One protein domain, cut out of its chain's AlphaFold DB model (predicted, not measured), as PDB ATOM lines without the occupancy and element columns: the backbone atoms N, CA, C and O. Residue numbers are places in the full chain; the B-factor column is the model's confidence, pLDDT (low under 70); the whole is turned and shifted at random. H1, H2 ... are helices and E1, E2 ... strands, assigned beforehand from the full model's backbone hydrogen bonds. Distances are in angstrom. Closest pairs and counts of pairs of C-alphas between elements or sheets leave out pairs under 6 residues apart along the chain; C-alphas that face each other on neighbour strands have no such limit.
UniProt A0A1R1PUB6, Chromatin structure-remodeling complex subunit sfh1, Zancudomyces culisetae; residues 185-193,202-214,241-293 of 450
ATOM      1  N   VAL A 185      12.406   1.478  40.286       82.00
ATOM      2  CA  VAL A 185      11.779   2.420  39.354       82.00
ATOM      3  C   VAL A 185      12.731   2.762  38.214       82.00
ATOM      4  O   VAL A 185      13.942   2.785  38.399       82.00
ATOM      5  N   SER A 186      12.196   3.042  37.027       85.88
ATOM      6  CA  SER A 186      12.980   3.568  35.904       85.88
ATOM      7  C   SER A 186      12.982   5.097  35.934       85.88
ATOM      8  O   SER A 186      11.915   5.715  35.898       85.88
ATOM      9  N   LEU A 187      14.166   5.695  35.968       89.69
ATOM     10  CA  LEU A 187      14.384   7.130  35.847       89.69
ATOM     11  C   LEU A 187      14.814   7.456  34.418       89.69
ATOM     12  O   LEU A 187      15.700   6.795  33.879       89.69
ATOM     13  N   ASN A 188      14.214   8.493  33.837       91.12
ATOM     14  CA  ASN A 188      14.563   8.979  32.503       91.12
ATOM     15  C   ASN A 188      15.269  10.323  32.663       91.12
ATOM     16  O   ASN A 188      14.637  11.313  33.034       91.12
ATOM     17  N   LEU A 189      16.573  10.360  32.432       91.81
ATOM     18  CA  LEU A 189      17.382  11.562  32.554       91.81
ATOM     19  C   LEU A 189      17.382  12.292  31.215       91.81
ATOM     20  O   LEU A 189      17.733  11.717  30.193       91.81
ATOM     21  N   GLU A 190      16.996  13.563  31.227       91.56
ATOM     22  CA  GLU A 190      17.156  14.475  30.095       91.56
ATOM     23  C   GLU A 190      17.722  15.783  30.646       91.56
ATOM     24  O   GLU A 190      17.026  16.543  31.320       91.56
ATOM     25  N   VAL A 191      19.015  16.010  30.422       90.81
ATOM     26  CA  VAL A 191      19.741  17.184  30.913       90.81
ATOM     27  C   VAL A 191      20.252  17.974  29.723       90.81
ATOM     28  O   VAL A 191      21.038  17.479  28.919       90.81
ATOM     29  N   ILE A 192      19.806  19.223  29.634       89.12
ATOM     30  CA  ILE A 192      20.162  20.140  28.557       89.12
ATOM     31  C   ILE A 192      21.104  21.186  29.129       89.12
ATOM     32  O   ILE A 192      20.768  21.887  30.083       89.12
ATOM     33  N   LEU A 193      22.281  21.301  28.529       86.12
ATOM     34  CA  LEU A 193      23.256  22.321  28.869       86.12
ATOM     35  C   LEU A 193      23.841  22.890  27.584       86.12
ATOM     36  O   LEU A 193      24.618  22.243  26.880       86.12
ATOM     37  N   VAL A 202      17.911   4.841  33.641       88.88
ATOM     38  CA  VAL A 202      18.560   4.153  34.766       88.88
ATOM     39  C   VAL A 202      17.515   3.562  35.706       88.88
ATOM     40  O   VAL A 202      16.494   4.179  35.993       88.88
ATOM     41  N   GLU A 203      17.758   2.342  36.191       86.50
ATOM     42  CA  GLU A 203      16.938   1.737  37.242       86.50
ATOM     43  C   GLU A 203      17.440   2.187  38.611       86.50
ATOM     44  O   GLU A 203      18.636   2.142  38.895       86.50
ATOM     45  N   TRP A 204      16.515   2.598  39.471       86.94
ATOM     46  CA  TRP A 204      16.818   3.097  40.802       86.94
ATOM     47  C   TRP A 204      15.914   2.452  41.843       86.94
ATOM     48  O   TRP A 204      14.735   2.225  41.594       86.94
ATOM     49  N   ASP A 205      16.445   2.182  43.030       81.38
ATOM     50  CA  ASP A 205      15.656   1.658  44.143       81.38
ATOM     51  C   ASP A 205      15.048   2.804  44.969       81.38
ATOM     52  O   ASP A 205      15.757   3.570  45.624       81.38
ATOM     53  N   LEU A 206      13.723   2.930  44.952       78.81
ATOM     54  CA  LEU A 206      12.956   3.963  45.650       78.81
ATOM     55  C   LEU A 206      12.993   3.807  47.180       78.81
ATOM     56  O   LEU A 206      12.645   4.750  47.896       78.81
ATOM     57  N   SER A 207      13.421   2.645  47.692       70.19
ATOM     58  CA  SER A 207      13.626   2.423  49.129       70.19
ATOM     59  C   SER A 207      14.757   3.291  49.702       70.19
ATOM     60  O   SER A 207      14.798   3.558  50.900       70.19
ATOM     61  N   THR A 208      15.650   3.785  48.838       63.78
ATOM     62  CA  THR A 208      16.894   4.463  49.226       63.78
ATOM     63  C   THR A 208      16.723   5.933  49.645       63.78
ATOM     64  O   THR A 208      17.650   6.541  50.161       63.78
ATOM     65  N   LEU A 209      15.548   6.531  49.476       60.88
ATOM     66  CA  LEU A 209      15.278   7.953  49.758       60.88
ATOM     67  C   LEU A 209      15.069   8.262  51.262       60.88
ATOM     68  O   LEU A 209      14.807   7.367  52.064       60.88
ATOM     69  N   PRO A 210      15.200   9.532  51.695       51.50
ATOM     70  CA  PRO A 210      16.256  10.006  52.591       51.50
ATOM     71  C   PRO A 210      15.924   9.868  54.083       51.50
ATOM     72  O   PRO A 210      16.207  10.782  54.857       51.50
ATOM     73  N   VAL A 211      15.324   8.760  54.515       49.59
ATOM     74  CA  VAL A 211      15.073   8.535  55.949       49.59
ATOM     75  C   VAL A 211      16.280   7.895  56.646       49.59
ATOM     76  O   VAL A 211      16.522   8.170  57.819       49.59
ATOM     77  N   GLU A 212      17.123   7.146  55.930       48.03
ATOM     78  CA  GLU A 212      18.185   6.351  56.573       48.03
ATOM     79  C   GLU A 212      19.624   6.725  56.158       48.03
ATOM     80  O   GLU A 212      20.580   6.266  56.778       48.03
ATOM     81  N   GLN A 213      19.820   7.590  55.155       47.47
ATOM     82  CA  GLN A 213      21.122   7.669  54.470       47.47
ATOM     83  C   GLN A 213      22.203   8.550  55.116       47.47
ATOM     84  O   GLN A 213      23.369   8.413  54.754       47.47
ATOM     85  N   TYR A 214      21.872   9.414  56.080       47.72
ATOM     86  CA  TYR A 214      22.843  10.378  56.622       47.72
ATOM     87  C   TYR A 214      22.787  10.440  58.149       47.72
ATOM     88  O   TYR A 214      22.471  11.468  58.747       47.72
ATOM     89  N   GLU A 241      26.708   2.897  51.724       53.25
ATOM     90  CA  GLU A 241      26.858   2.810  50.277       53.25
ATOM     91  C   GLU A 241      26.663   4.211  49.691       53.25
ATOM     92  O   GLU A 241      25.669   4.499  49.037       53.25
ATOM     93  N   TYR A 242      27.652   5.091  49.903       54.69
ATOM     94  CA  TYR A 242      27.796   6.368  49.191       54.69
ATOM     95  C   TYR A 242      27.735   6.185  47.664       54.69
ATOM     96  O   TYR A 242      27.464   7.130  46.937       54.69
ATOM     97  N   THR A 243      27.926   4.954  47.179       60.72
ATOM     98  CA  THR A 243      27.707   4.534  45.793       60.72
ATOM     99  C   THR A 243      26.264   4.699  45.308       60.72
ATOM    100  O   THR A 243      26.039   4.668  44.104       60.72
ATOM    101  N   LYS A 244      25.291   4.852  46.214       70.25
ATOM    102  CA  LYS A 244      23.858   4.972  45.906       70.25
ATOM    103  C   LYS A 244      23.328   6.405  45.992       70.25
ATOM    104  O   LYS A 244      22.117   6.586  45.937       70.25
ATOM    105  N   THR A 245      24.173   7.426  46.162       84.06
ATOM    106  CA  THR A 245      23.685   8.815  46.139       84.06
ATOM    107  C   THR A 245      23.577   9.335  44.701       84.06
ATOM    108  O   THR A 245      24.431   9.004  43.867       84.06
ATOM    109  N   PRO A 246      22.567  10.169  44.385       90.75
ATOM    110  CA  PRO A 246      22.454  10.816  43.078       90.75
ATOM    111  C   PRO A 246      23.720  11.582  42.668       90.75
ATOM    112  O   PRO A 246      24.127  11.505  41.515       90.75
ATOM    113  N   GLU A 247      24.387  12.252  43.613       89.38
ATOM    114  CA  GLU A 247      25.613  13.024  43.364       89.38
ATOM    115  C   GLU A 247      26.791  12.135  42.986       89.38
ATOM    116  O   GLU A 247      27.578  12.480  42.102       89.38
ATOM    117  N   TYR A 248      26.931  10.989  43.656       88.75
ATOM    118  CA  TYR A 248      27.989  10.045  43.334       88.75
ATOM    119  C   TYR A 248      27.752   9.421  41.960       88.75
ATOM    120  O   TYR A 248      28.668   9.408  41.137       88.75
ATOM    121  N   PHE A 249      26.520   8.976  41.686       91.19
ATOM    122  CA  PHE A 249      26.135   8.460  40.373       91.19
ATOM    123  C   PHE A 249      26.407   9.491  39.270       91.19
ATOM    124  O   PHE A 249      27.110   9.183  38.310       91.19
ATOM    125  N   ALA A 250      25.940  10.731  39.441       92.56
ATOM    126  CA  ALA A 250      26.155  11.807  38.480       92.56
ATOM    127  C   ALA A 250      27.647  12.075  38.244       92.56
ATOM    128  O   ALA A 250      28.073  12.269  37.108       92.56
ATOM    129  N   LYS A 251      28.466  12.049  39.301       90.69
ATOM    130  CA  LYS A 251      29.917  12.237  39.193       90.69
ATOM    131  C   LYS A 251      30.591  11.121  38.394       90.69
ATOM    132  O   LYS A 251      31.468  11.427  37.588       90.69
ATOM    133  N   VAL A 252      30.210   9.864  38.620       91.25
ATOM    134  CA  VAL A 252      30.746   8.713  37.876       91.25
ATOM    135  C   VAL A 252      30.293   8.766  36.419       91.25
ATOM    136  O   VAL A 252      31.141   8.735  35.536       91.25
ATOM    137  N   LEU A 253      28.998   8.978  36.168       91.31
ATOM    138  CA  LEU A 253      28.445   9.106  34.817       91.31
ATOM    139  C   LEU A 253      29.139  10.221  34.023       91.31
ATOM    140  O   LEU A 253      29.541  10.029  32.878       91.31
ATOM    141  N   CYS A 254      29.338  11.387  34.641       91.25
ATOM    142  CA  CYS A 254      30.075  12.484  34.022       91.25
ATOM    143  C   CYS A 254      31.541  12.118  33.737       91.25
ATOM    144  O   CYS A 254      32.044  12.436  32.659       91.25
ATOM    145  N   ALA A 255      32.218  11.434  34.665       90.00
ATOM    146  CA  ALA A 255      33.599  10.996  34.475       90.00
ATOM    147  C   ALA A 255      33.739   9.997  33.314       90.00
ATOM    148  O   ALA A 255      34.655  10.148  32.506       90.00
ATOM    149  N   ASP A 256      32.810   9.046  33.192       91.00
ATOM    150  CA  ASP A 256      32.801   8.032  32.132       91.00
ATOM    151  C   ASP A 256      32.522   8.641  30.750       91.00
ATOM    152  O   ASP A 256      33.129   8.248  29.753       91.00
ATOM    153  N   LEU A 257      31.650   9.651  30.689       89.38
ATOM    154  CA  LEU A 257      31.332  10.387  29.461       89.38
ATOM    155  C   LEU A 257      32.359  11.481  29.115       89.38
ATOM    156  O   LEU A 257      32.269  12.097  28.054       89.38
ATOM    157  N   GLY A 258      33.318  11.762  30.002       87.50
ATOM    158  CA  GLY A 258      34.286  12.848  29.823       87.50
ATOM    159  C   GLY A 258      33.664  14.251  29.863       87.50
ATOM    160  O   GLY A 258      34.256  15.202  29.351       87.50
ATOM    161  N   ILE A 259      32.483  14.393  30.470       86.75
ATOM    162  CA  ILE A 259      31.795  15.671  30.683       86.75
ATOM    163  C   ILE A 259      31.933  16.101  32.146       86.75
ATOM    164  O   ILE A 259      32.193  15.302  33.037       86.75
ATOM    165  N   GLY A 260      31.792  17.391  32.432       80.94
ATOM    166  CA  GLY A 260      31.973  17.892  33.791       80.94
ATOM    167  C   GLY A 260      31.357  19.264  33.999       80.94
ATOM    168  O   GLY A 260      30.638  19.785  33.150       80.94
ATOM    169  N   GLY A 261      31.638  19.859  35.154       84.00
ATOM    170  CA  GLY A 261      31.060  21.147  35.522       84.00
ATOM    171  C   GLY A 261      29.609  21.001  35.972       84.00
ATOM    172  O   GLY A 261      29.340  20.366  36.984       84.00
ATOM    173  N   GLU A 262      28.688  21.629  35.247       85.69
ATOM    174  CA  GLU A 262      27.274  21.778  35.638       85.69
ATOM    175  C   GLU A 262      26.408  20.546  35.360       85.69
ATOM    176  O   GLU A 262      25.323  20.431  35.920       85.69
ATOM    177  N   PHE A 263      26.887  19.576  34.580       89.62
ATOM    178  CA  PHE A 263      26.151  18.324  34.386       89.62
ATOM    179  C   PHE A 263      25.927  17.565  35.697       89.62
ATOM    180  O   PHE A 263      24.843  17.036  35.913       89.62
ATOM    181  N   ILE A 264      26.915  17.555  36.598       91.75
ATOM    182  CA  ILE A 264      26.828  16.822  37.869       91.75
ATOM    183  C   ILE A 264      25.626  17.294  38.713       91.75
ATOM    184  O   ILE A 264      24.784  16.453  39.046       91.75
ATOM    185  N   PRO A 265      25.490  18.593  39.059       92.00
ATOM    186  CA  PRO A 265      24.336  19.057  39.827       92.00
ATOM    187  C   PRO A 265      23.009  18.901  39.069       92.00
ATOM    188  O   PRO A 265      22.018  18.520  39.687       92.00
ATOM    189  N   LEU A 266      22.978  19.106  37.744       91.94
ATOM    190  CA  LEU A 266      21.750  18.955  36.952       91.94
ATOM    191  C   LEU A 266      21.233  17.508  36.933       91.94
ATOM    192  O   LEU A 266      20.046  17.272  37.153       91.94
ATOM    193  N   ILE A 267      22.121  16.528  36.729       93.69
ATOM    194  CA  ILE A 267      21.772  15.099  36.771       93.69
ATOM    195  C   ILE A 267      21.295  14.716  38.175       93.69
ATOM    196  O   ILE A 267      20.259  14.068  38.323       93.69
ATOM    197  N   SER A 268      22.017  15.154  39.211       93.19
ATOM    198  CA  SER A 268      21.677  14.854  40.609       93.19
ATOM    199  C   SER A 268      20.290  15.386  40.977       93.19
ATOM    200  O   SER A 268      19.476  14.654  41.542       93.19
ATOM    201  N   ASN A 269      19.987  16.633  40.600       93.00
ATOM    202  CA  ASN A 269      18.670  17.233  40.804       93.00
ATOM    203  C   ASN A 269      17.579  16.508  40.017       93.00
ATOM    204  O   ASN A 269      16.532  16.216  40.590       93.00
ATOM    205  N   SER A 270      17.830  16.164  38.749       93.19
ATOM    206  CA  SER A 270      16.872  15.422  37.918       93.19
ATOM    207  C   SER A 270      16.496  14.079  38.551       93.19
ATOM    208  O   SER A 270      15.316  13.732  38.625       93.19
ATOM    209  N   ILE A 271      17.481  13.347  39.083       92.75
ATOM    210  CA  ILE A 271      17.249  12.093  39.809       92.75
ATOM    211  C   ILE A 271      16.405  12.356  41.061       92.75
ATOM    212  O   ILE A 271      15.371  11.715  41.243       92.75
ATOM    213  N   ARG A 272      16.801  13.314  41.910       91.19
ATOM    214  CA  ARG A 272      16.085  13.639  43.158       91.19
ATOM    215  C   ARG A 272      14.635  14.048  42.915       91.19
ATOM    216  O   ARG A 272      13.750  13.611  43.650       91.19
ATOM    217  N   GLU A 273      14.390  14.857  41.891       90.81
ATOM    218  CA  GLU A 273      13.054  15.334  41.534       90.81
ATOM    219  C   GLU A 273      12.156  14.164  41.127       90.81
ATOM    220  O   GLU A 273      11.057  13.997  41.661       90.81
ATOM    221  N   GLN A 274      12.641  13.306  40.226       90.62
ATOM    222  CA  GLN A 274      11.889  12.136  39.777       90.62
ATOM    223  C   GLN A 274      11.604  11.167  40.923       90.62
ATOM    224  O   GLN A 274      10.494  10.649  41.034       90.62
ATOM    225  N   LEU A 275      12.583  10.962  41.798       88.75
ATOM    226  CA  LEU A 275      12.477  10.103  42.965       88.75
ATOM    227  C   LEU A 275      11.404  10.583  43.956       88.75
ATOM    228  O   LEU A 275      10.519   9.807  44.324       88.75
ATOM    229  N   LEU A 276      11.420  11.861  44.342       88.81
ATOM    230  CA  LEU A 276      10.403  12.426  45.238       88.81
ATOM    231  C   LEU A 276       9.013  12.447  44.589       88.81
ATOM    232  O   LEU A 276       8.018  12.153  45.256       88.81
ATOM    233  N   ARG A 277       8.934  12.723  43.282       88.12
ATOM    234  CA  ARG A 277       7.678  12.654  42.522       88.12
ATOM    235  C   ARG A 277       7.079  11.248  42.550       88.12
ATOM    236  O   ARG A 277       5.912  11.097  42.897       88.12
ATOM    237  N   LEU A 278       7.877  10.221  42.252       86.50
ATOM    238  CA  LEU A 278       7.432   8.823  42.267       86.50
ATOM    239  C   LEU A 278       7.003   8.370  43.670       86.50
ATOM    240  O   LEU A 278       6.020   7.644  43.814       86.50
ATOM    241  N   GLN A 279       7.687   8.830  44.721       84.50
ATOM    242  CA  GLN A 279       7.269   8.565  46.099       84.50
ATOM    243  C   GLN A 279       5.918   9.199  46.442       84.50
ATOM    244  O   GLN A 279       5.077   8.546  47.065       84.50
ATOM    245  N   LYS A 280       5.687  10.442  46.014       86.50
ATOM    246  CA  LYS A 280       4.393  11.110  46.179       86.50
ATOM    247  C   LYS A 280       3.279  10.356  45.450       86.50
ATOM    248  O   LYS A 280       2.259  10.044  46.059       86.50
ATOM    249  N   GLU A 281       3.497   9.997  44.185       84.69
ATOM    250  CA  GLU A 281       2.543   9.211  43.391       84.69
ATOM    251  C   GLU A 281       2.222   7.859  44.058       84.69
ATOM    252  O   GLU A 281       1.057   7.455  44.125       84.69
ATOM    253  N   ARG A 282       3.233   7.186  44.631       81.44
ATOM    254  CA  ARG A 282       3.055   5.954  45.421       81.44
ATOM    255  C   ARG A 282       2.146   6.171  46.624       81.44
ATOM    256  O   ARG A 282       1.203   5.401  46.809       81.44
ATOM    257  N   LEU A 283       2.396   7.205  47.425       82.50
ATOM    258  CA  LEU A 283       1.561   7.518  48.587       82.50
ATOM    259  C   LEU A 283       0.106   7.807  48.198       82.50
ATOM    260  O   LEU A 283      -0.818   7.307  48.844       82.50
ATOM    261  N   GLU A 284      -0.106   8.578  47.132       84.31
ATOM    262  CA  GLU A 284      -1.442   8.914  46.642       84.31
ATOM    263  C   GLU A 284      -2.208   7.668  46.184       84.31
ATOM    264  O   GLU A 284      -3.367   7.478  46.570       84.31
ATOM    265  N   LEU A 285      -1.567   6.781  45.416       80.75
ATOM    266  CA  LEU A 285      -2.199   5.555  44.923       80.75
ATOM    267  C   LEU A 285      -2.543   4.575  46.053       80.75
ATOM    268  O   LEU A 285      -3.628   3.980  46.052       80.75
ATOM    269  N   ILE A 286      -1.672   4.448  47.053       77.94
ATOM    270  CA  ILE A 286      -1.946   3.646  48.253       77.94
ATOM    271  C   ILE A 286      -3.148   4.221  49.013       77.94
ATOM    272  O   ILE A 286      -4.094   3.490  49.313       77.94
ATOM    273  N   SER A 287      -3.160   5.533  49.261       81.50
ATOM    274  CA  SER A 287      -4.256   6.212  49.962       81.50
ATOM    275  C   SER A 287      -5.601   6.034  49.245       81.50
ATOM    276  O   SER A 287      -6.605   5.689  49.871       81.50
ATOM    277  N   GLN A 288      -5.632   6.181  47.915       79.19
ATOM    278  CA  GLN A 288      -6.839   5.950  47.111       79.19
ATOM    279  C   GLN A 288      -7.344   4.505  47.223       79.19
ATOM    280  O   GLN A 288      -8.553   4.269  47.284       79.19
ATOM    281  N   THR A 289      -6.430   3.538  47.270       72.62
ATOM    282  CA  THR A 289      -6.761   2.112  47.377       72.62
ATOM    283  C   THR A 289      -7.337   1.777  48.749       72.62
ATOM    284  O   THR A 289      -8.399   1.159  48.840       72.62
ATOM    285  N   GLU A 290      -6.721   2.270  49.823       74.75
ATOM    286  CA  GLU A 290      -7.232   2.101  51.187       74.75
ATOM    287  C   GLU A 290      -8.608   2.762  51.372       74.75
ATOM    288  O   GLU A 290      -9.482   2.219  52.052       74.75
ATOM    289  N   GLN A 291      -8.848   3.916  50.739       75.25
ATOM    290  CA  GLN A 291     -10.158   4.574  50.756       75.25
ATOM    291  C   GLN A 291     -11.229   3.771  50.010       75.25
ATOM    292  O   GLN A 291     -12.367   3.701  50.480       75.25
ATOM    293  N   LYS A 292     -10.886   3.143  48.876       73.19
ATOM    294  CA  LYS A 292     -11.792   2.233  48.156       73.19
ATOM    295  C   LYS A 292     -12.132   1.007  49.003       73.19
ATOM    296  O   LYS A 292     -13.308   0.682  49.122       73.19
ATOM    297  N   MET A 293     -11.145   0.400  49.669       63.94
ATOM    298  CA  MET A 293     -11.364  -0.742  50.571       63.94
ATOM    299  C   MET A 293     -12.268  -0.392  51.763       63.94
ATOM    300  O   MET A 293     -13.112  -1.189  52.152       63.94
TER     301      MET A 293
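What this domain is: This is residues 185 to 193, 202 to 214 and 241 to 293 of the 450 residues of the protein "Chromatin structure-remodeling complex subunit sfh1" of Zancudomyces culisetae (UniProt A0A1R1PUB6). One long helix, H2, makes the length of the domain; its first part is packed with a short helix, H1, and a small two-stranded sheet, E1 and E2, while residues 280 to 293 of H2 stick out free as an arm. The sheet meets H2 mainly through its longer strand, E1. The printed part has 75 residues with two named strands and then two named helices, in the order E1, E2, H1, H2; the sheet, in the order E1 - E2, is antiparallel, and the class is mixed, helices and strands. The whole is loose, with a radius of gyration of the C-alphas of 14.9 A, and elongated, spanning 52 by 28 by 16 A.

How they stand to each other: E1, residues 185 to 193, and E2, residues 202 to 205, are antiparallel neighbours at 130 degrees; N 185 and O 204 are 2.8 A apart, within hydrogen-bond range, as are N 202 and O 187 at 3.0 A. H2, residues 263 to 293, has 12 pairs of C-alphas within 8 A with E1, the closest those of Val 191 and Ile 267, 6.5 A apart. H1, residues 246 to 257, touches H2 through residues 263 to 272 of H2 alone; the closest C-alphas, of Pro 246 and Ser 268, are 4.8 A apart. H1 and H2 run opposite ways at a steep tilt of 46 degrees. E1 and H1 are apart, and so are E2 and H2. In H1 and H2 every O i to N i+4 pair is within hydrogen-bond range.

Where its parts are: E1 begins at C-alpha 185 (11.779, 2.420, 39.354) and is 25.3 A long; E2 is 10.1 A. H1 is 16.3 A long. H2, 45.1 A, ends at C-alpha 293 (-11.364, -0.742, 50.571).

The domain as a whole: The C-alphas farthest apart, of Gly 258 and Met 293, are 52.0 A apart. Residues 194 to 201 and 215 to 240 are not printed; the C-alpha gaps across these cuts are 19.7 A and 10.7 A. H1 to H2 is a tight link. Confidence is under 70 at residues 208 to 214, 241 to 243 and 293.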